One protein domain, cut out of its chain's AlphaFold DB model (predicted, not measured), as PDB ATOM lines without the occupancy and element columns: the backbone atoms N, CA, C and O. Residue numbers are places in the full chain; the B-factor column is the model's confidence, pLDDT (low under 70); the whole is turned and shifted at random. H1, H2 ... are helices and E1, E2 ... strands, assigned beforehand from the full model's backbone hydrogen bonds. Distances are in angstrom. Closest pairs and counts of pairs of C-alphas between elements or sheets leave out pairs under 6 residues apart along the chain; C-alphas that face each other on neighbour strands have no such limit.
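This is residues 52 to 180 of the 211 residues of an uncharacterized protein of Actinobacteria bacterium (UniProt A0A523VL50). Little regular structure: a small sheet, E1 to E3, stands to one side, four short helices spread over the other, among long loops. Of 129 printed residues, only 42, under half, are in named elements, in the order H1 H2 H3 H4 E1 E2 E3, class mixed. The sheet, order E1 E2 E3, is a meander, each strand the antiparallel neighbour of the one before. The whole is compact, radius of gyration of the C-alphas 15.1 A, spans 41 by 41 by 27 A.

H1 is residues 66 to 73, 10.8 A, from C-alpha 66 at (-29.960, 1.279, -16.421); H2 93 to 100; H3 115 to 124, 13.7 A; H4 127 to 132. E1 is 141 to 143, E2 149 to 152, E3 172 to 174, ending at C-alpha 174 (-15.434, 11.231, -25.634).

H2 and H3 only just touch, with 3 pairs of C-alphas within 8 A, the closest His 100 and Leu 115, 4.8 A. H2 only grazes the sheet, with residues 93 to 94. In hairpin E1 and E2, N 142 and O 150 are 2.8 A apart, within hydrogen-bond range; in hairpin E2 and E3, N 151 and O 173, 2.8 A. Every O i to N i+4 pair is within range in H1 and H4, 3 of 4 in H2, 5 of 6 in H3.

The printed part has no cut. Links H1 to H2, H2 to H3 and E2 to E3 are long. Residues 176 to 180 have pLDDT under 70.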
ATOM      1  N   PRO A  52     -21.825   2.236 -13.755       93.00
ATOM      2  CA  PRO A  52     -21.939   0.939 -13.080       93.00
ATOM      3  C   PRO A  52     -21.476   0.933 -11.616       93.00
ATOM      4  O   PRO A  52     -21.570  -0.095 -10.955       93.00
ATOM      5  N   ALA A  53     -20.933   2.044 -11.097       92.25
ATOM      6  CA  ALA A  53     -20.624   2.161  -9.674       92.25
ATOM      7  C   ALA A  53     -21.892   2.273  -8.808       92.25
ATOM      8  O   ALA A  53     -21.836   1.930  -7.630       92.25
ATOM      9  N   CYS A  54     -23.001   2.745  -9.389       92.25
ATOM     10  CA  CYS A  54     -24.295   2.885  -8.717       92.25
ATOM     11  C   CYS A  54     -25.407   2.103  -9.432       92.25
ATOM     12  O   CYS A  54     -26.250   1.505  -8.772       92.25
ATOM     13  N   HIS A  55     -25.396   2.079 -10.767       94.62
ATOM     14  CA  HIS A  55     -26.444   1.446 -11.563       94.62
ATOM     15  C   HIS A  55     -26.153  -0.030 -11.796       94.62
ATOM     16  O   HIS A  55     -25.490  -0.409 -12.765       94.62
ATOM     17  N   MET A  56     -26.638  -0.865 -10.884       93.81
ATOM     18  CA  MET A  56     -26.505  -2.311 -10.967       93.81
ATOM     19  C   MET A  56     -27.684  -3.012 -10.302       93.81
ATOM     20  O   MET A  56     -28.338  -2.470  -9.410       93.81
ATOM     21  N   LYS A  57     -27.919  -4.259 -10.702       94.81
ATOM     22  CA  LYS A  57     -28.812  -5.142  -9.963       94.81
ATOM     23  C   LYS A  57     -28.097  -5.669  -8.718       94.81
ATOM     24  O   LYS A  57     -27.061  -6.321  -8.835       94.81
ATOM     25  N   ILE A  58     -28.650  -5.378  -7.544       92.62
ATOM     26  CA  ILE A  58     -28.132  -5.843  -6.248       92.62
ATOM     27  C   ILE A  58     -28.845  -7.138  -5.847       92.62
ATOM     28  O   ILE A  58     -28.206  -8.103  -5.425       92.62
ATOM     29  N   SER A  59     -30.161  -7.179  -6.039       93.06
ATOM     30  CA  SER A  59     -31.031  -8.327  -5.769       93.06
ATOM     31  C   SER A  59     -32.290  -8.247  -6.641       93.06
ATOM     32  O   SER A  59     -32.434  -7.335  -7.457       93.06
ATOM     33  N   ASP A  60     -33.204  -9.212  -6.518       89.19
ATOM     34  CA  ASP A  60     -34.465  -9.198  -7.278       89.19
ATOM     35  C   ASP A  60     -35.421  -8.079  -6.838       89.19
ATOM     36  O   ASP A  60     -36.219  -7.607  -7.643       89.19
ATOM     37  N   ASP A  61     -35.314  -7.627  -5.589       90.62
ATOM     38  CA  ASP A  61     -36.071  -6.520  -4.997       90.62
ATOM     39  C   ASP A  61     -35.320  -5.175  -5.020       90.62
ATOM     40  O   ASP A  61     -35.907  -4.141  -4.707       90.62
ATOM     41  N   GLN A  62     -34.038  -5.169  -5.399       93.38
ATOM     42  CA  GLN A  62     -33.208  -3.964  -5.503       93.38
ATOM     43  C   GLN A  62     -32.461  -3.952  -6.835       93.38
ATOM     44  O   GLN A  62     -31.310  -4.394  -6.947       93.38
ATOM     45  N   ASN A  63     -33.140  -3.447  -7.864       95.31
ATOM     46  CA  ASN A  63     -32.604  -3.359  -9.210       95.31
ATOM     47  C   ASN A  63     -32.449  -1.901  -9.644       95.31
ATOM     48  O   ASN A  63     -33.422  -1.247  -9.986       95.31
ATOM     49  N   TYR A  64     -31.212  -1.414  -9.661       94.56
ATOM     50  CA  TYR A  64     -30.875  -0.070 -10.136       94.56
ATOM     51  C   TYR A  64     -30.190  -0.121 -11.506       94.56
ATOM     52  O   TYR A  64     -29.422   0.769 -11.865       94.56
ATOM     53  N   SER A  65     -30.377  -1.207 -12.267       96.19
ATOM     54  CA  SER A  65     -29.800  -1.314 -13.605       96.19
ATOM     55  C   SER A  65     -30.371  -0.234 -14.530       96.19
ATOM     56  O   SER A  65     -31.537   0.153 -14.429       96.19
ATOM     57  N   LEU A  66     -29.562   0.216 -15.492       95.88
ATOM     58  CA  LEU A  66     -29.960   1.279 -16.421       95.88
ATOM     59  C   LEU A  66     -31.228   0.924 -17.217       95.88
ATOM     60  O   LEU A  66     -32.071   1.784 -17.456       95.88
ATOM     61  N   ALA A  67     -31.376  -0.334 -17.644       95.19
ATOM     62  CA  ALA A  67     -32.557  -0.756 -18.393       95.19
ATOM     63  C   ALA A  67     -33.798  -0.906 -17.516       95.19
ATOM     64  O   ALA A  67     -34.904  -0.680 -18.006       95.19
ATOM     65  N   HIS A  68     -33.627  -1.314 -16.255       95.75
ATOM     66  CA  HIS A  68     -34.734  -1.389 -15.314       95.75
ATOM     67  C   HIS A  68     -35.299   0.007 -15.061       95.75
ATOM     68  O   HIS A  68     -36.474   0.240 -15.331       95.75
ATOM     69  N   GLU A  69     -34.440   0.956 -14.686       94.75
ATOM     70  CA  GLU A  69     -34.849   2.339 -14.438       94.75
ATOM     71  C   GLU A  69     -35.466   2.991 -15.682       94.75
ATOM     72  O   GLU A  69     -36.480   3.676 -15.584       94.75
ATOM     73  N   ALA A  70     -34.916   2.745 -16.877       94.62
ATOM     74  CA  ALA A  70     -35.496   3.263 -18.116       94.62
ATOM     75  C   ALA A  70     -36.937   2.765 -18.348       94.62
ATOM     76  O   ALA A  70     -37.791   3.549 -18.760       94.62
ATOM     77  N   LYS A  71     -37.218   1.487 -18.056       94.19
ATOM     78  CA  LYS A  71     -38.566   0.902 -18.170       94.19
ATOM     79  C   LYS A  71     -39.515   1.374 -17.074       94.19
ATOM     80  O   LYS A  71     -40.710   1.478 -17.326       94.19
ATOM     81  N   GLU A  72     -39.009   1.650 -15.873       93.25
ATOM     82  CA  GLU A  72     -39.824   2.230 -14.800       93.25
ATOM     83  C   GLU A  72     -40.274   3.657 -15.132       93.25
ATOM     84  O   GLU A  72     -41.395   4.040 -14.799       93.25
ATOM     85  N   GLN A  73     -39.420   4.439 -15.801       91.12
ATOM     86  CA  GLN A  73     -39.759   5.804 -16.212       91.12
ATOM     87  C   GLN A  73     -40.653   5.851 -17.458       91.12
ATOM     88  O   GLN A  73     -41.484   6.749 -17.572       91.12
ATOM     89  N   GLU A  74     -40.491   4.909 -18.388       92.75
ATOM     90  CA  GLU A  74     -41.275   4.832 -19.622       92.75
ATOM     91  C   GLU A  74     -41.625   3.373 -19.934       92.75
ATOM     92  O   GLU A  74     -40.782   2.596 -20.391       92.75
ATOM     93  N   ALA A  75     -42.886   2.998 -19.710       90.69
ATOM     94  CA  ALA A  75     -43.345   1.617 -19.875       90.69
ATOM     95  C   ALA A  75     -43.187   1.109 -21.321       90.69
ATOM     96  O   ALA A  75     -42.932  -0.078 -21.532       90.69
ATOM     97  N   ASP A  76     -43.276   2.015 -22.300       92.75
ATOM     98  CA  ASP A  76     -43.109   1.719 -23.725       92.75
ATOM     99  C   ASP A  76     -41.644   1.832 -24.195       92.75
ATOM    100  O   ASP A  76     -41.366   1.835 -25.401       92.75
ATOM    101  N   HIS A  77     -40.675   1.918 -23.272       95.62
ATOM    102  CA  HIS A  77     -39.262   1.955 -23.637       95.62
ATOM    103  C   HIS A  77     -38.888   0.697 -24.447       95.62
ATOM    104  O   HIS A  77     -39.201  -0.427 -24.033       95.62
ATOM    105  N   PRO A  78     -38.174   0.839 -25.584       94.88
ATOM    106  CA  PRO A  78     -37.763  -0.298 -26.396       94.88
ATOM    107  C   PRO A  78     -37.048  -1.380 -25.583       94.88
ATOM    108  O   PRO A  78     -36.354  -1.102 -24.603       94.88
ATOM    109  N   THR A  79     -37.172  -2.629 -26.030       95.31
ATOM    110  CA  THR A  79     -36.501  -3.789 -25.418       95.31
ATOM    111  C   THR A  79     -35.196  -4.168 -26.115       95.31
ATOM    112  O   THR A  79     -34.490  -5.062 -25.647       95.31
ATOM    113  N   LYS A  80     -34.863  -3.502 -27.228       96.31
ATOM    114  CA  LYS A  80     -33.625  -3.699 -27.988       96.31
ATOM    115  C   LYS A  80     -33.039  -2.371 -28.458       96.31
ATOM    116  O   LYS A  80     -33.788  -1.444 -28.767       96.31
ATOM    117  N   SER A  81     -31.713  -2.307 -28.548       95.06
ATOM    118  CA  SER A  81     -30.994  -1.191 -29.164       95.06
ATOM    119  C   SER A  81     -31.032  -1.261 -30.702       95.06
ATOM    120  O   SER A  81     -31.333  -2.321 -31.261       95.06
ATOM    121  N   PRO A  82     -30.683  -0.170 -31.413       94.75
ATOM    122  CA  PRO A  82     -30.477  -0.173 -32.863       94.75
ATOM    123  C   PRO A  82     -29.493  -1.246 -33.355       94.75
ATOM    124  O   PRO A  82     -29.673  -1.794 -34.440       94.75
ATOM    125  N   SER A  83     -28.488  -1.595 -32.547       94.19
ATOM    126  CA  SER A  83     -27.532  -2.677 -32.828       94.19
ATOM    127  C   SER A  83     -28.046  -4.074 -32.441       94.19
ATOM    128  O   SER A  83     -27.272  -5.027 -32.405       94.19
ATOM    129  N   ASN A  84     -29.348  -4.218 -32.165       94.56
ATOM    130  CA  ASN A  84     -30.022  -5.451 -31.734       94.56
ATOM    131  C   ASN A  84     -29.548  -6.024 -30.387       94.56
ATOM    132  O   ASN A  84     -29.792  -7.200 -30.103       94.56
ATOM    133  N   VAL A  85     -28.926  -5.210 -29.532       95.69
ATOM    134  CA  VAL A  85     -28.586  -5.614 -28.161       95.69
ATOM    135  C   VAL A  85     -29.861  -5.630 -27.320       95.69
ATOM    136  O   VAL A  85     -30.639  -4.680 -27.371       95.69
ATOM    137  N   ILE A  86     -30.100  -6.705 -26.564       96.38
ATOM    138  CA  ILE A  86     -31.245  -6.803 -25.647       96.38
ATOM    139  C   ILE A  86     -31.028  -5.851 -24.467       96.38
ATOM    140  O   ILE A  86     -29.940  -5.791 -23.903       96.38
ATOM    141  N   LEU A  87     -32.072  -5.108 -24.099       95.56
ATOM    142  CA  LEU A  87     -32.048  -4.174 -22.976       95.56
ATOM    143  C   LEU A  87     -32.496  -4.880 -21.685       95.56
ATOM    144  O   LEU A  87     -33.676  -4.836 -21.305       95.56
ATOM    145  N   ASP A  88     -31.543  -5.577 -21.063       95.06
ATOM    146  CA  ASP A  88     -31.646  -6.289 -19.780       95.06
ATOM    147  C   ASP A  88     -30.816  -5.619 -18.663       95.06
ATOM    148  O   ASP A  88     -30.343  -4.506 -18.819       95.06
ATOM    149  N   ASP A  89     -30.623  -6.257 -17.509       94.94
ATOM    150  CA  ASP A  89     -29.913  -5.626 -16.385       94.94
ATOM    151  C   ASP A  89     -28.398  -5.427 -16.601       94.94
ATOM    152  O   ASP A  89     -27.728  -4.840 -15.752       94.94
ATOM    153  N   SER A  90     -27.846  -5.908 -17.720       92.00
ATOM    154  CA  SER A  90     -26.414  -5.857 -18.032       92.00
ATOM    155  C   SER A  90     -26.018  -4.774 -19.040       92.00
ATOM    156  O   SER A  90     -24.827  -4.607 -19.316       92.00
ATOM    157  N   VAL A  91     -26.982  -4.031 -19.603       94.06
ATOM    158  CA  VAL A  91     -26.683  -2.994 -20.609       94.06
ATOM    159  C   VAL A  91     -25.807  -1.897 -20.019       94.06
ATOM    160  O   VAL A  91     -25.976  -1.458 -18.882       94.06
ATOM    161  N   THR A  92     -24.896  -1.403 -20.850       92.94
ATOM    162  CA  THR A  92     -24.031  -0.280 -20.513       92.94
ATOM    163  C   THR A  92     -24.580   1.028 -21.073       92.94
ATOM    164  O   THR A  92     -25.391   1.059 -22.002       92.94
ATOM    165  N   VAL A  93     -24.093   2.151 -20.549       95.25
ATOM    166  CA  VAL A  93     -24.516   3.479 -21.011       95.25
ATOM    167  C   VAL A  93     -24.252   3.706 -22.509       95.25
ATOM    168  O   VAL A  93     -24.965   4.472 -23.154       95.25
ATOM    169  N   GLU A  94     -23.273   3.017 -23.106       94.25
ATOM    170  CA  GLU A  94     -23.043   3.043 -24.554       94.25
ATOM    171  C   GLU A  94     -24.237   2.541 -25.356       94.25
ATOM    172  O   GLU A  94     -24.549   3.138 -26.386       94.25
ATOM    173  N   THR A  95     -24.917   1.501 -24.880       95.06
ATOM    174  CA  THR A  95     -26.122   0.979 -25.528       95.06
ATOM    175  C   THR A  95     -27.242   2.018 -25.480       95.06
ATOM    176  O   THR A  95     -27.925   2.253 -26.475       95.06
ATOM    177  N   CYS A  96     -27.391   2.726 -24.353       95.44
ATOM    178  CA  CYS A  96     -28.357   3.823 -24.215       95.44
ATOM    179  C   CYS A  96     -28.059   4.967 -25.199       95.44
ATOM    180  O   CYS A  96     -28.971   5.565 -25.778       95.44
ATOM    181  N   LEU A  97     -26.774   5.260 -25.427       95.06
ATOM    182  CA  LEU A  97     -26.311   6.300 -26.347       95.06
ATOM    183  C   LEU A  97     -26.581   5.985 -27.827       95.06
ATOM    184  O   LEU A  97     -26.502   6.900 -28.649       95.06
ATOM    185  N   GLU A  98     -26.930   4.750 -28.193       94.75
ATOM    186  CA  GLU A  98     -27.357   4.433 -29.564       94.75
ATOM    187  C   GLU A  98     -28.673   5.139 -29.943       94.75
ATOM    188  O   GLU A  98     -28.876   5.498 -31.106       94.75
ATOM    189  N   CYS A  99     -29.548   5.391 -28.963       95.69
ATOM    190  CA  CYS A  99     -30.781   6.161 -29.148       95.69
ATOM    191  C   CYS A  99     -30.673   7.569 -28.567       95.69
ATOM    192  O   CYS A  99     -31.031   8.545 -29.225       95.69
ATOM    193  N   HIS A 100     -30.143   7.681 -27.350       95.94
ATOM    194  CA  HIS A 100     -30.069   8.929 -26.595       95.94
ATOM    195  C   HIS A 100     -28.752   9.691 -26.805       95.94
ATOM    196  O   HIS A 100     -28.498  10.687 -26.131       95.94
ATOM    197  N   GLY A 101     -27.885   9.275 -27.730       94.06
ATOM    198  CA  GLY A 101     -26.730  10.082 -28.129       94.06
ATOM    199  C   GLY A 101     -27.175  11.463 -28.620       94.06
ATOM    200  O   GLY A 101     -28.239  11.586 -29.216       94.06
ATOM    201  N   ALA A 102     -26.391  12.509 -28.365       91.06
ATOM    202  CA  ALA A 102     -26.769  13.857 -28.783       91.06
ATOM    203  C   ALA A 102     -26.770  13.987 -30.318       91.06
ATOM    204  O   ALA A 102     -25.779  13.667 -30.982       91.06
ATOM    205  N   ALA A 103     -27.883  14.477 -30.862       89.75
ATOM    206  CA  ALA A 103     -28.019  14.898 -32.250       89.75
ATOM    207  C   ALA A 103     -27.931  16.430 -32.371       89.75
ATOM    208  O   ALA A 103     -28.151  17.167 -31.409       89.75
ATOM    209  N   GLU A 104     -27.634  16.925 -33.575       88.94
ATOM    210  CA  GLU A 104     -27.449  18.365 -33.833       88.94
ATOM    211  C   GLU A 104     -28.713  19.196 -33.578       88.94
ATOM    212  O   GLU A 104     -28.630  20.364 -33.211       88.94
ATOM    213  N   ASN A 105     -29.890  18.581 -33.704       88.19
ATOM    214  CA  ASN A 105     -31.181  19.211 -33.427       88.19
ATOM    215  C   ASN A 105     -31.509  19.315 -31.922       88.19
ATOM    216  O   ASN A 105     -32.627  19.687 -31.567       88.19
ATOM    217  N   GLY A 106     -30.571  18.946 -31.045       87.00
ATOM    218  CA  GLY A 106     -30.733  18.978 -29.594       87.00
ATOM    219  C   GLY A 106     -31.467  17.776 -28.992       87.00
ATOM    220  O   GLY A 106     -31.583  17.720 -27.773       87.00
ATOM    221  N   LYS A 107     -31.931  16.816 -29.802       94.50
ATOM    222  CA  LYS A 107     -32.597  15.582 -29.349       94.50
ATOM    223  C   LYS A 107     -31.620  14.406 -29.254       94.50
ATOM    224  O   LYS A 107     -30.416  14.557 -29.478       94.50
ATOM    225  N   GLY A 108     -32.149  13.225 -28.936       93.62
ATOM    226  CA  GLY A 108     -31.446  11.964 -29.140       93.62
ATOM    227  C   GLY A 108     -31.323  11.632 -30.633       93.62
ATOM    228  O   GLY A 108     -32.150  12.064 -31.436       93.62
ATOM    229  N   VAL A 109     -30.320  10.837 -31.015       93.06
ATOM    230  CA  VAL A 109     -30.153  10.328 -32.391       93.06
ATOM    231  C   VAL A 109     -31.403   9.576 -32.860       93.06
ATOM    232  O   VAL A 109     -31.860   9.802 -33.975       93.06
ATOM    233  N   ASN A 110     -31.971   8.725 -32.001       92.12
ATOM    234  CA  ASN A 110     -33.188   7.951 -32.274       92.12
ATOM    235  C   ASN A 110     -34.213   8.075 -31.131       92.12
ATOM    236  O   ASN A 110     -34.990   7.158 -30.886       92.12
ATOM    237  N   ALA A 111     -34.183   9.184 -30.387       94.62
ATOM    238  CA  ALA A 111     -35.049   9.404 -29.233       94.62
ATOM    239  C   ALA A 111     -35.423  10.881 -29.077       94.62
ATOM    240  O   ALA A 111     -34.705  11.777 -29.523       94.62
ATOM    241  N   SER A 112     -36.535  11.148 -28.391       94.56
ATOM    242  CA  SER A 112     -37.013  12.516 -28.143       94.56
ATOM    243  C   SER A 112     -36.032  13.359 -27.328       94.56
ATOM    244  O   SER A 112     -35.923  14.560 -27.568       94.56
ATOM    245  N   TYR A 113     -35.288  12.728 -26.418       95.12
ATOM    246  CA  TYR A 113     -34.340  13.384 -25.521       95.12
ATOM    247  C   TYR A 113     -32.934  12.823 -25.702       95.12
ATOM    248  O   TYR A 113     -32.757  11.610 -25.847       95.12
ATOM    249  N   ALA A 114     -31.929  13.697 -25.660       95.88
ATOM    250  CA  ALA A 114     -30.550  13.258 -25.517       95.88
ATOM    251  C   ALA A 114     -30.285  12.840 -24.063       95.88
ATOM    252  O   ALA A 114     -30.895  13.353 -23.127       95.88
ATOM    253  N   LEU A 115     -29.319  11.950 -23.855       94.62
ATOM    254  CA  LEU A 115     -29.022  11.365 -22.551       94.62
ATOM    255  C   LEU A 115     -28.608  12.434 -21.536       94.62
ATOM    256  O   LEU A 115     -28.966  12.347 -20.368       94.62
ATOM    257  N   ARG A 116     -27.912  13.486 -21.985       93.62
ATOM    258  CA  ARG A 116     -27.535  14.634 -21.143       93.62
ATOM    259  C   ARG A 116     -28.745  15.359 -20.548       93.62
ATOM    260  O   ARG A 116     -28.635  15.902 -19.455       93.62
ATOM    261  N   ASP A 117     -29.863  15.371 -21.266       94.56
ATOM    262  CA  ASP A 117     -31.084  16.080 -20.880       94.56
ATOM    263  C   ASP A 117     -31.968  15.206 -19.973       94.56
ATOM    264  O   ASP A 117     -32.917  15.698 -19.375       94.56
ATOM    265  N   ILE A 118     -31.611  13.926 -19.819       93.81
ATOM    266  CA  ILE A 118     -32.216  12.976 -18.879       93.81
ATOM    267  C   ILE A 118     -31.357  12.889 -17.611       93.81
ATOM    268  O   ILE A 118     -31.815  13.171 -16.505       93.81
ATOM    269  N   VAL A 119     -30.079  12.536 -17.773       94.31
ATOM    270  CA  VAL A 119     -29.180  12.182 -16.668       94.31
ATOM    271  C   VAL A 119     -28.843  13.393 -15.809       94.31
ATOM    272  O   VAL A 119     -28.904  13.280 -14.586       94.31
ATOM    273  N   HIS A 120     -28.512  14.553 -16.390       94.56
ATOM    274  CA  HIS A 120     -28.149  15.697 -15.551       94.56
ATOM    275  C   HIS A 120     -29.318  16.147 -14.670       94.56
ATOM    276  O   HIS A 120     -29.099  16.236 -13.467       94.56
ATOM    277  N   PRO A 121     -30.548  16.368 -15.172       91.94
ATOM    278  CA  PRO A 121     -31.660  16.720 -14.293       91.94
ATOM    279  C   PRO A 121     -31.980  15.641 -13.252       91.94
ATOM    280  O   PRO A 121     -32.207  15.981 -12.094       91.94
ATOM    281  N   ALA A 122     -31.931  14.355 -13.624       91.56
ATOM    282  CA  ALA A 122     -32.203  13.258 -12.693       91.56
ATOM    283  C   ALA A 122     -31.226  13.224 -11.500       91.56
ATOM    284  O   ALA A 122     -31.615  12.867 -10.391       91.56
ATOM    285  N   HIS A 123     -29.970  13.638 -11.705       93.69
ATOM    286  CA  HIS A 123     -28.928  13.541 -10.682       93.69
ATOM    287  C   HIS A 123     -28.588  14.877 -10.024       93.69
ATOM    288  O   HIS A 123     -28.433  14.931  -8.814       93.69
ATOM    289  N   LEU A 124     -28.494  15.978 -10.771       91.56
ATOM    290  CA  LEU A 124     -27.993  17.267 -10.269       91.56
ATOM    291  C   LEU A 124     -28.818  17.813  -9.091       91.56
ATOM    292  O   LEU A 124     -28.306  18.537  -8.233       91.56
ATOM    293  N   PHE A 125     -30.102  17.460  -9.045       87.19
ATOM    294  CA  PHE A 125     -31.015  17.874  -7.986       87.19
ATOM    295  C   PHE A 125     -31.191  16.825  -6.882       87.19
ATOM    296  O   PHE A 125     -31.841  17.131  -5.880       87.19
ATOM    297  N   SER A 126     -30.599  15.636  -7.021       87.94
ATOM    298  CA  SER A 126     -30.737  14.555  -6.048       87.94
ATOM    299  C   SER A 126     -29.847  14.775  -4.813       87.94
ATOM    300  O   SER A 126     -28.771  15.379  -4.916       87.94
ATOM    301  N   PRO A 127     -30.261  14.280  -3.631       89.69
ATOM    302  CA  PRO A 127     -29.403  14.248  -2.446       89.69
ATOM    303  C   PRO A 127     -28.118  13.452  -2.687       89.69
ATOM    304  O   PRO A 127     -27.049  13.914  -2.316       89.69
ATOM    305  N   ILE A 128     -28.195  12.332  -3.418       87.69
ATOM    306  CA  ILE A 128     -27.034  11.488  -3.756       87.69
ATOM    307  C   ILE A 128     -25.935  12.318  -4.427       87.69
ATOM    308  O   ILE A 128     -24.762  12.221  -4.073       87.69
ATOM    309  N   PHE A 129     -26.291  13.180  -5.383       88.75
ATOM    310  CA  PHE A 129     -25.291  14.008  -6.045       88.75
ATOM    311  C   PHE A 129     -24.633  15.007  -5.091       88.75
ATOM    312  O   PHE A 129     -23.421  15.201  -5.157       88.75
ATOM    313  N   LYS A 130     -25.408  15.649  -4.212       86.88
ATOM    314  CA  LYS A 130     -24.910  16.703  -3.316       86.88
ATOM    315  C   LYS A 130     -24.140  16.143  -2.127       86.88
ATOM    316  O   LYS A 130     -23.051  16.633  -1.840       86.88
ATOM    317  N   ASP A 131     -24.693  15.126  -1.487       86.69
ATOM    318  CA  ASP A 131     -24.252  14.640  -0.186       86.69
ATOM    319  C   ASP A 131     -23.247  13.490  -0.344       86.69
ATOM    320  O   ASP A 131     -22.162  13.543   0.235       86.69
ATOM    321  N   ASP A 132     -23.540  12.510  -1.206       84.88
ATOM    322  CA  ASP A 132     -22.695  11.316  -1.366       84.88
ATOM    323  C   ASP A 132     -21.580  11.526  -2.399       84.88
ATOM    324  O   ASP A 132     -20.445  11.082  -2.218       84.88
ATOM    325  N   LEU A 133     -21.884  12.239  -3.488       85.56
ATOM    326  CA  LEU A 133     -20.928  12.546  -4.561       85.56
ATOM    327  C   LEU A 133     -20.305  13.942  -4.420       85.56
ATOM    328  O   LEU A 133     -19.536  14.362  -5.288       85.56
ATOM    329  N   ASN A 134     -20.602  14.671  -3.338       85.25
ATOM    330  CA  ASN A 134     -20.037  15.991  -3.034       85.25
ATOM    331  C   ASN A 134     -20.171  17.006  -4.195       85.25
ATOM    332  O   ASN A 134     -19.273  17.808  -4.460       85.25
ATOM    333  N   GLY A 135     -21.262  16.915  -4.955       85.75
ATOM    334  CA  GLY A 135     -21.567  17.774  -6.097       85.75
ATOM    335  C   GLY A 135     -20.574  17.687  -7.261       85.75
ATOM    336  O   GLY A 135     -20.473  18.629  -8.049       85.75
ATOM    337  N   THR A 136     -19.792  16.608  -7.365       89.25
ATOM    338  CA  THR A 136     -18.707  16.517  -8.349       89.25
ATOM    339  C   THR A 136     -19.168  15.986  -9.703       89.25
ATOM    340  O   THR A 136     -19.815  14.947  -9.794       89.25
ATOM    341  N   CYS A 137     -18.746  16.630 -10.795       92.56
ATOM    342  CA  CYS A 137     -18.929  16.094 -12.150       92.56
ATOM    343  C   CYS A 137     -18.066  14.841 -12.401       92.56
ATOM    344  O   CYS A 137     -18.318  14.087 -13.340       92.56
ATOM    345  N   PHE A 138     -17.032  14.618 -11.577       91.94
ATOM    346  CA  PHE A 138     -16.027  13.569 -11.783       91.94
ATOM    347  C   PHE A 138     -16.455  12.168 -11.322       91.94
ATOM    348  O   PHE A 138     -15.710  11.200 -11.513       91.94
ATOM    349  N   SER A 139     -17.649  12.059 -10.737       91.81
ATOM    350  CA  SER A 139     -18.326  10.788 -10.480       91.81
ATOM    351  C   SER A 139     -18.815  10.157 -11.785       91.81
ATOM    352  O   SER A 139     -18.709   8.951 -11.954       91.81
ATOM    353  N   CYS A 140     -19.252  10.952 -12.764       93.69
ATOM    354  CA  CYS A 140     -19.714  10.447 -14.063       93.69
ATOM    355  C   CYS A 140     -18.723  10.721 -15.197       93.69
ATOM    356  O   CYS A 140     -18.702   9.994 -16.189       93.69
ATOM    357  N   HIS A 141     -17.890  11.754 -15.062       94.69
ATOM    358  CA  HIS A 141     -16.968  12.164 -16.111       94.69
ATOM    359  C   HIS A 141     -15.492  12.028 -15.729       94.69
ATOM    360  O   HIS A 141     -15.077  12.122 -14.574       94.69
ATOM    361  N   ASN A 142     -14.669  11.853 -16.753       93.94
ATOM    362  CA  ASN A 142     -13.239  12.101 -16.714       93.94
ATOM    363  C   ASN A 142     -12.908  13.323 -17.578       93.94
ATOM    364  O   ASN A 142     -13.743  13.782 -18.355       93.94
ATOM    365  N   ILE A 143     -11.681  13.826 -17.478       90.81
ATOM    366  CA  ILE A 143     -11.157  14.824 -18.417       90.81
ATOM    367  C   ILE A 143     -10.196  14.123 -19.369       90.81
ATOM    368  O   ILE A 143      -9.249  13.466 -18.934       90.81
ATOM    369  N   GLY A 144     -10.477  14.230 -20.665       86.56
ATOM    370  CA  GLY A 144      -9.588  13.755 -21.715       86.56
ATOM    371  C   GLY A 144      -8.329  14.611 -21.830       86.56
ATOM    372  O   GLY A 144      -8.244  15.716 -21.299       86.56
ATOM    373  N   VAL A 145      -7.342  14.112 -22.575       84.75
ATOM    374  CA  VAL A 145      -6.084  14.839 -22.840       84.75
ATOM    375  C   VAL A 145      -6.293  16.162 -23.587       84.75
ATOM    376  O   VAL A 145      -5.439  17.039 -23.541       84.75
ATOM    377  N   ASP A 146      -7.435  16.313 -24.253       86.88
ATOM    378  CA  ASP A 146      -7.877  17.520 -24.950       86.88
ATOM    379  C   ASP A 146      -8.639  18.504 -24.041       86.88
ATOM    380  O   ASP A 146      -9.136  19.525 -24.514       86.88
ATOM    381  N   GLY A 147      -8.756  18.201 -22.745       89.06
ATOM    382  CA  GLY A 147      -9.472  19.020 -21.769       89.06
ATOM    383  C   GLY A 147     -10.996  18.883 -21.820       89.06
ATOM    384  O   GLY A 147     -11.681  19.568 -21.060       89.06
ATOM    385  N   LYS A 148     -11.549  18.014 -22.675       90.62
ATOM    386  CA  LYS A 148     -13.000  17.793 -22.762       90.62
ATOM    387  C   LYS A 148     -13.469  16.730 -21.779       90.62
ATOM    388  O   LYS A 148     -12.722  15.819 -21.419       90.62
ATOM    389  N   PHE A 149     -14.734  16.827 -21.376       91.81
ATOM    390  CA  PHE A 149     -15.377  15.796 -20.573       91.81
ATOM    391  C   PHE A 149     -15.559  14.509 -21.380       91.81
ATOM    392  O   PHE A 149     -16.260  14.488 -22.389       91.81
ATOM    393  N   ALA A 150     -14.988  13.425 -20.871       92.81
ATOM    394  CA  ALA A 150     -15.254  12.068 -21.315       92.81
ATOM    395  C   ALA A 150     -16.244  11.414 -20.347       92.81
ATOM    396  O   ALA A 150     -16.103  11.547 -19.133       92.81
ATOM    397  N   LEU A 151     -17.253  10.713 -20.854       94.31
ATOM    398  CA  LEU A 151     -18.156   9.915 -20.025       94.31
ATOM    399  C   LEU A 151     -17.423   8.664 -19.535       94.31
ATOM    400  O   LEU A 151     -16.737   8.019 -20.322       94.31
ATOM    401  N   LEU A 152     -17.581   8.319 -18.259       94.56
ATOM    402  CA  LEU A 152     -17.090   7.070 -17.685       94.56
ATOM    403  C   LEU A 152     -18.135   5.975 -17.866       94.56
ATOM    404  O   LEU A 152     -19.101   5.878 -17.107       94.56
ATOM    405  N   THR A 153     -17.935   5.143 -18.877       93.06
ATOM    406  CA  THR A 153     -18.879   4.082 -19.228       93.06
ATOM    407  C   THR A 153     -18.695   2.797 -18.427       93.06
ATOM    408  O   THR A 153     -19.559   1.924 -18.419       93.06
ATOM    409  N   GLN A 154     -17.581   2.700 -17.706       92.25
ATOM    410  CA  GLN A 154     -17.252   1.597 -16.816       92.25
ATOM    411  C   GLN A 154     -16.983   2.122 -15.411       92.25
ATOM    412  O   GLN A 154     -16.655   3.298 -15.225       92.25
ATOM    413  N   LYS A 155     -17.097   1.233 -14.423       92.62
ATOM    414  CA  LYS A 155     -16.679   1.534 -13.056       92.62
ATOM    415  C   LYS A 155     -15.177   1.825 -13.037       92.62
ATOM    416  O   LYS A 155     -14.385   1.021 -13.524       92.62
ATOM    417  N   VAL A 156     -14.785   2.949 -12.445       92.44
ATOM    418  CA  VAL A 156     -13.374   3.319 -12.286       92.44
ATOM    419  C   VAL A 156     -12.930   3.048 -10.860       92.44
ATOM    420  O   VAL A 156     -13.347   3.717  -9.918       92.44
ATOM    421  N   GLU A 157     -12.022   2.091 -10.716       90.81
ATOM    422  CA  GLU A 157     -11.372   1.796  -9.446       90.81
ATOM    423  C   GLU A 157     -10.316   2.860  -9.121       90.81
ATOM    424  O   GLU A 157      -9.391   3.107  -9.900       90.81
ATOM    425  N   GLY A 158     -10.437   3.483  -7.949       88.25
ATOM    426  CA  GLY A 158      -9.541   4.543  -7.496       88.25
ATOM    427  C   GLY A 158      -9.004   4.328  -6.086       88.25
ATOM    428  O   GLY A 158      -9.418   3.422  -5.364       88.25
ATOM    429  N   ASN A 159      -8.044   5.159  -5.687       88.06
ATOM    430  CA  ASN A 159      -7.646   5.270  -4.282       88.06
ATOM    431  C   ASN A 159      -8.639   6.149  -3.493       88.06
ATOM    432  O   ASN A 159      -9.555   6.735  -4.064       88.06
ATOM    433  N   LYS A 160      -8.397   6.341  -2.191       84.88
ATOM    434  CA  LYS A 160      -9.204   7.204  -1.299       84.88
ATOM    435  C   LYS A 160      -9.315   8.688  -1.695       84.88
ATOM    436  O   LYS A 160      -9.938   9.464  -0.983       84.88
ATOM    437  N   LYS A 161      -8.634   9.118  -2.761       84.44
ATOM    438  CA  LYS A 161      -8.721  10.467  -3.346       84.44
ATOM    439  C   LYS A 161      -9.368  10.462  -4.738       84.44
ATOM    440  O   LYS A 161      -9.413  11.503  -5.381       84.44
ATOM    441  N   GLY A 162      -9.804   9.304  -5.234       84.19
ATOM    442  CA  GLY A 162     -10.451   9.152  -6.539       84.19
ATOM    443  C   GLY A 162      -9.480   9.083  -7.713       84.19
ATOM    444  O   GLY A 162      -9.914   9.066  -8.867       84.19
ATOM    445  N   VAL A 163      -8.173   9.024  -7.430       89.69
ATOM    446  CA  VAL A 163      -7.150   8.833  -8.460       89.69
ATOM    447  C   VAL A 163      -7.270   7.398  -8.979       89.69
ATOM    448  O   VAL A 163      -7.199   6.485  -8.149       89.69
ATOM    449  N   PRO A 164      -7.452   7.191 -10.297       90.94
ATOM    450  CA  PRO A 164      -7.549   5.862 -10.893       90.94
ATOM    451  C   PRO A 164      -6.348   4.986 -10.532       90.94
ATOM    452  O   PRO A 164      -5.213   5.464 -10.518       90.94
ATOM    453  N   LYS A 165      -6.597   3.703 -10.254       91.12
ATOM    454  CA  LYS A 165      -5.531   2.711 -10.028       91.12
ATOM    455  C   LYS A 165      -4.785   2.368 -11.317       91.12
ATOM    456  O   LYS A 165      -3.610   2.024 -11.266       91.12
ATOM    457  N   GLU A 166      -5.462   2.490 -12.453       89.44
ATOM    458  CA  GLU A 166      -4.945   2.142 -13.772       89.44
ATOM    459  C   GLU A 166      -5.093   3.322 -14.736       89.44
ATOM    460  O   GLU A 166      -6.061   4.088 -14.676       89.44
ATOM    461  N   VAL A 167      -4.102   3.471 -15.617       87.31
ATOM    462  CA  VAL A 167      -4.102   4.446 -16.709       87.31
ATOM    463  C   VAL A 167      -3.702   3.751 -18.018       87.31
ATOM    464  O   VAL A 167      -2.778   2.936 -17.995       87.31
ATOM    465  N   PRO A 168      -4.339   4.072 -19.162       86.88
ATOM    466  CA  PRO A 168      -5.439   5.031 -19.330       86.88
ATOM    467  C   PRO A 168      -6.726   4.592 -18.610       86.88
ATOM    468  O   PRO A 168      -6.938   3.408 -18.387       86.88
ATOM    469  N   VAL A 169      -7.573   5.554 -18.220       87.88
ATOM    470  CA  VAL A 169      -8.839   5.252 -17.527       87.88
ATOM    471  C   VAL A 169      -9.771   4.516 -18.484       87.88
ATOM    472  O   VAL A 169     -10.300   5.114 -19.424       87.88
ATOM    473  N   THR A 170      -9.966   3.221 -18.249       83.81
ATOM    474  CA  THR A 170     -10.846   2.380 -19.061       83.81
ATOM    475  C   THR A 170     -12.281   2.908 -19.023       83.81
ATOM    476  O   THR A 170     -12.765   3.372 -17.992       83.81
ATOM    477  N   GLY A 171     -12.959   2.894 -20.172       83.06
ATOM    478  CA  GLY A 171     -14.329   3.395 -20.297       83.06
ATOM    479  C   GLY A 171     -14.461   4.920 -20.351       83.06
ATOM    480  O   GLY A 171     -15.575   5.408 -20.482       83.06
ATOM    481  N   ALA A 172     -13.374   5.700 -20.297       88.69
ATOM    482  CA  ALA A 172     -13.439   7.141 -20.543       88.69
ATOM    483  C   ALA A 172     -13.626   7.418 -22.045       88.69
ATOM    484  O   ALA A 172     -12.664   7.442 -22.814       88.69
ATOM    485  N   GLN A 173     -14.870   7.631 -22.472       85.62
ATOM    486  CA  GLN A 173     -15.218   7.872 -23.871       85.62
ATOM    487  C   GLN A 173     -15.590   9.333 -24.110       85.62
ATOM    488  O   GLN A 173     -16.466   9.886 -23.446       85.62
ATOM    489  N   GLN A 174     -14.967   9.949 -25.115       81.50
ATOM    490  CA  GLN A 174     -15.434  11.231 -25.634       81.50
ATOM    491  C   GLN A 174     -16.792  11.018 -26.305       81.50
ATOM    492  O   GLN A 174     -16.910  10.272 -27.282       81.50
ATOM    493  N   ILE A 175     -17.828  11.662 -25.772       70.19
ATOM    494  CA  ILE A 175     -19.160  11.648 -26.379       70.19
ATOM    495  C   ILE A 175     -19.218  12.808 -27.372       70.19
ATOM    496  O   ILE A 175     -19.843  13.837 -27.139       70.19
ATOM    497  N   GLU A 176     -18.488  12.669 -28.475       62.91
ATOM    498  CA  GLU A 176     -18.648  13.560 -29.624       62.91
ATOM    499  C   GLU A 176     -19.965  13.225 -30.335       62.91
ATOM    500  O   GLU A 176     -20.460  12.103 -30.198       62.91
ATOM    501  N   ASN A 177     -20.537  14.174 -31.087       52.56
ATOM    502  CA  ASN A 177     -21.765  13.991 -31.872       52.56
ATOM    503  C   ASN A 177     -21.667  12.723 -32.747       52.56
ATOM    504  O   ASN A 177     -21.200  12.769 -33.888       52.56
ATOM    505  N   ARG A 178     -22.125  11.572 -32.229       49.69
ATOM    506  CA  ARG A 178     -22.098  10.276 -32.933       49.69
ATOM    507  C   ARG A 178     -22.939  10.309 -34.211       49.69
ATOM    508  O   ARG A 178     -22.727   9.477 -35.087       49.69
ATOM    509  N   ALA A 179     -23.810  11.312 -34.355       44.56
ATOM    510  CA  ALA A 179     -24.533  11.631 -35.581       44.56
ATOM    511  C   ALA A 179     -23.620  11.717 -36.824       44.56
ATOM    512  O   ALA A 179     -24.032  11.308 -37.907       44.56
ATOM    513  N   ALA A 180     -22.363  12.154 -36.682       43.53
ATOM    514  CA  ALA A 180     -21.465  12.347 -37.824       43.53
ATOM    515  C   ALA A 180     -20.788  11.062 -38.347       43.53
ATOM    516  O   ALA A 180     -20.232  11.074 -39.444       43.53
TER     517      ALA A 180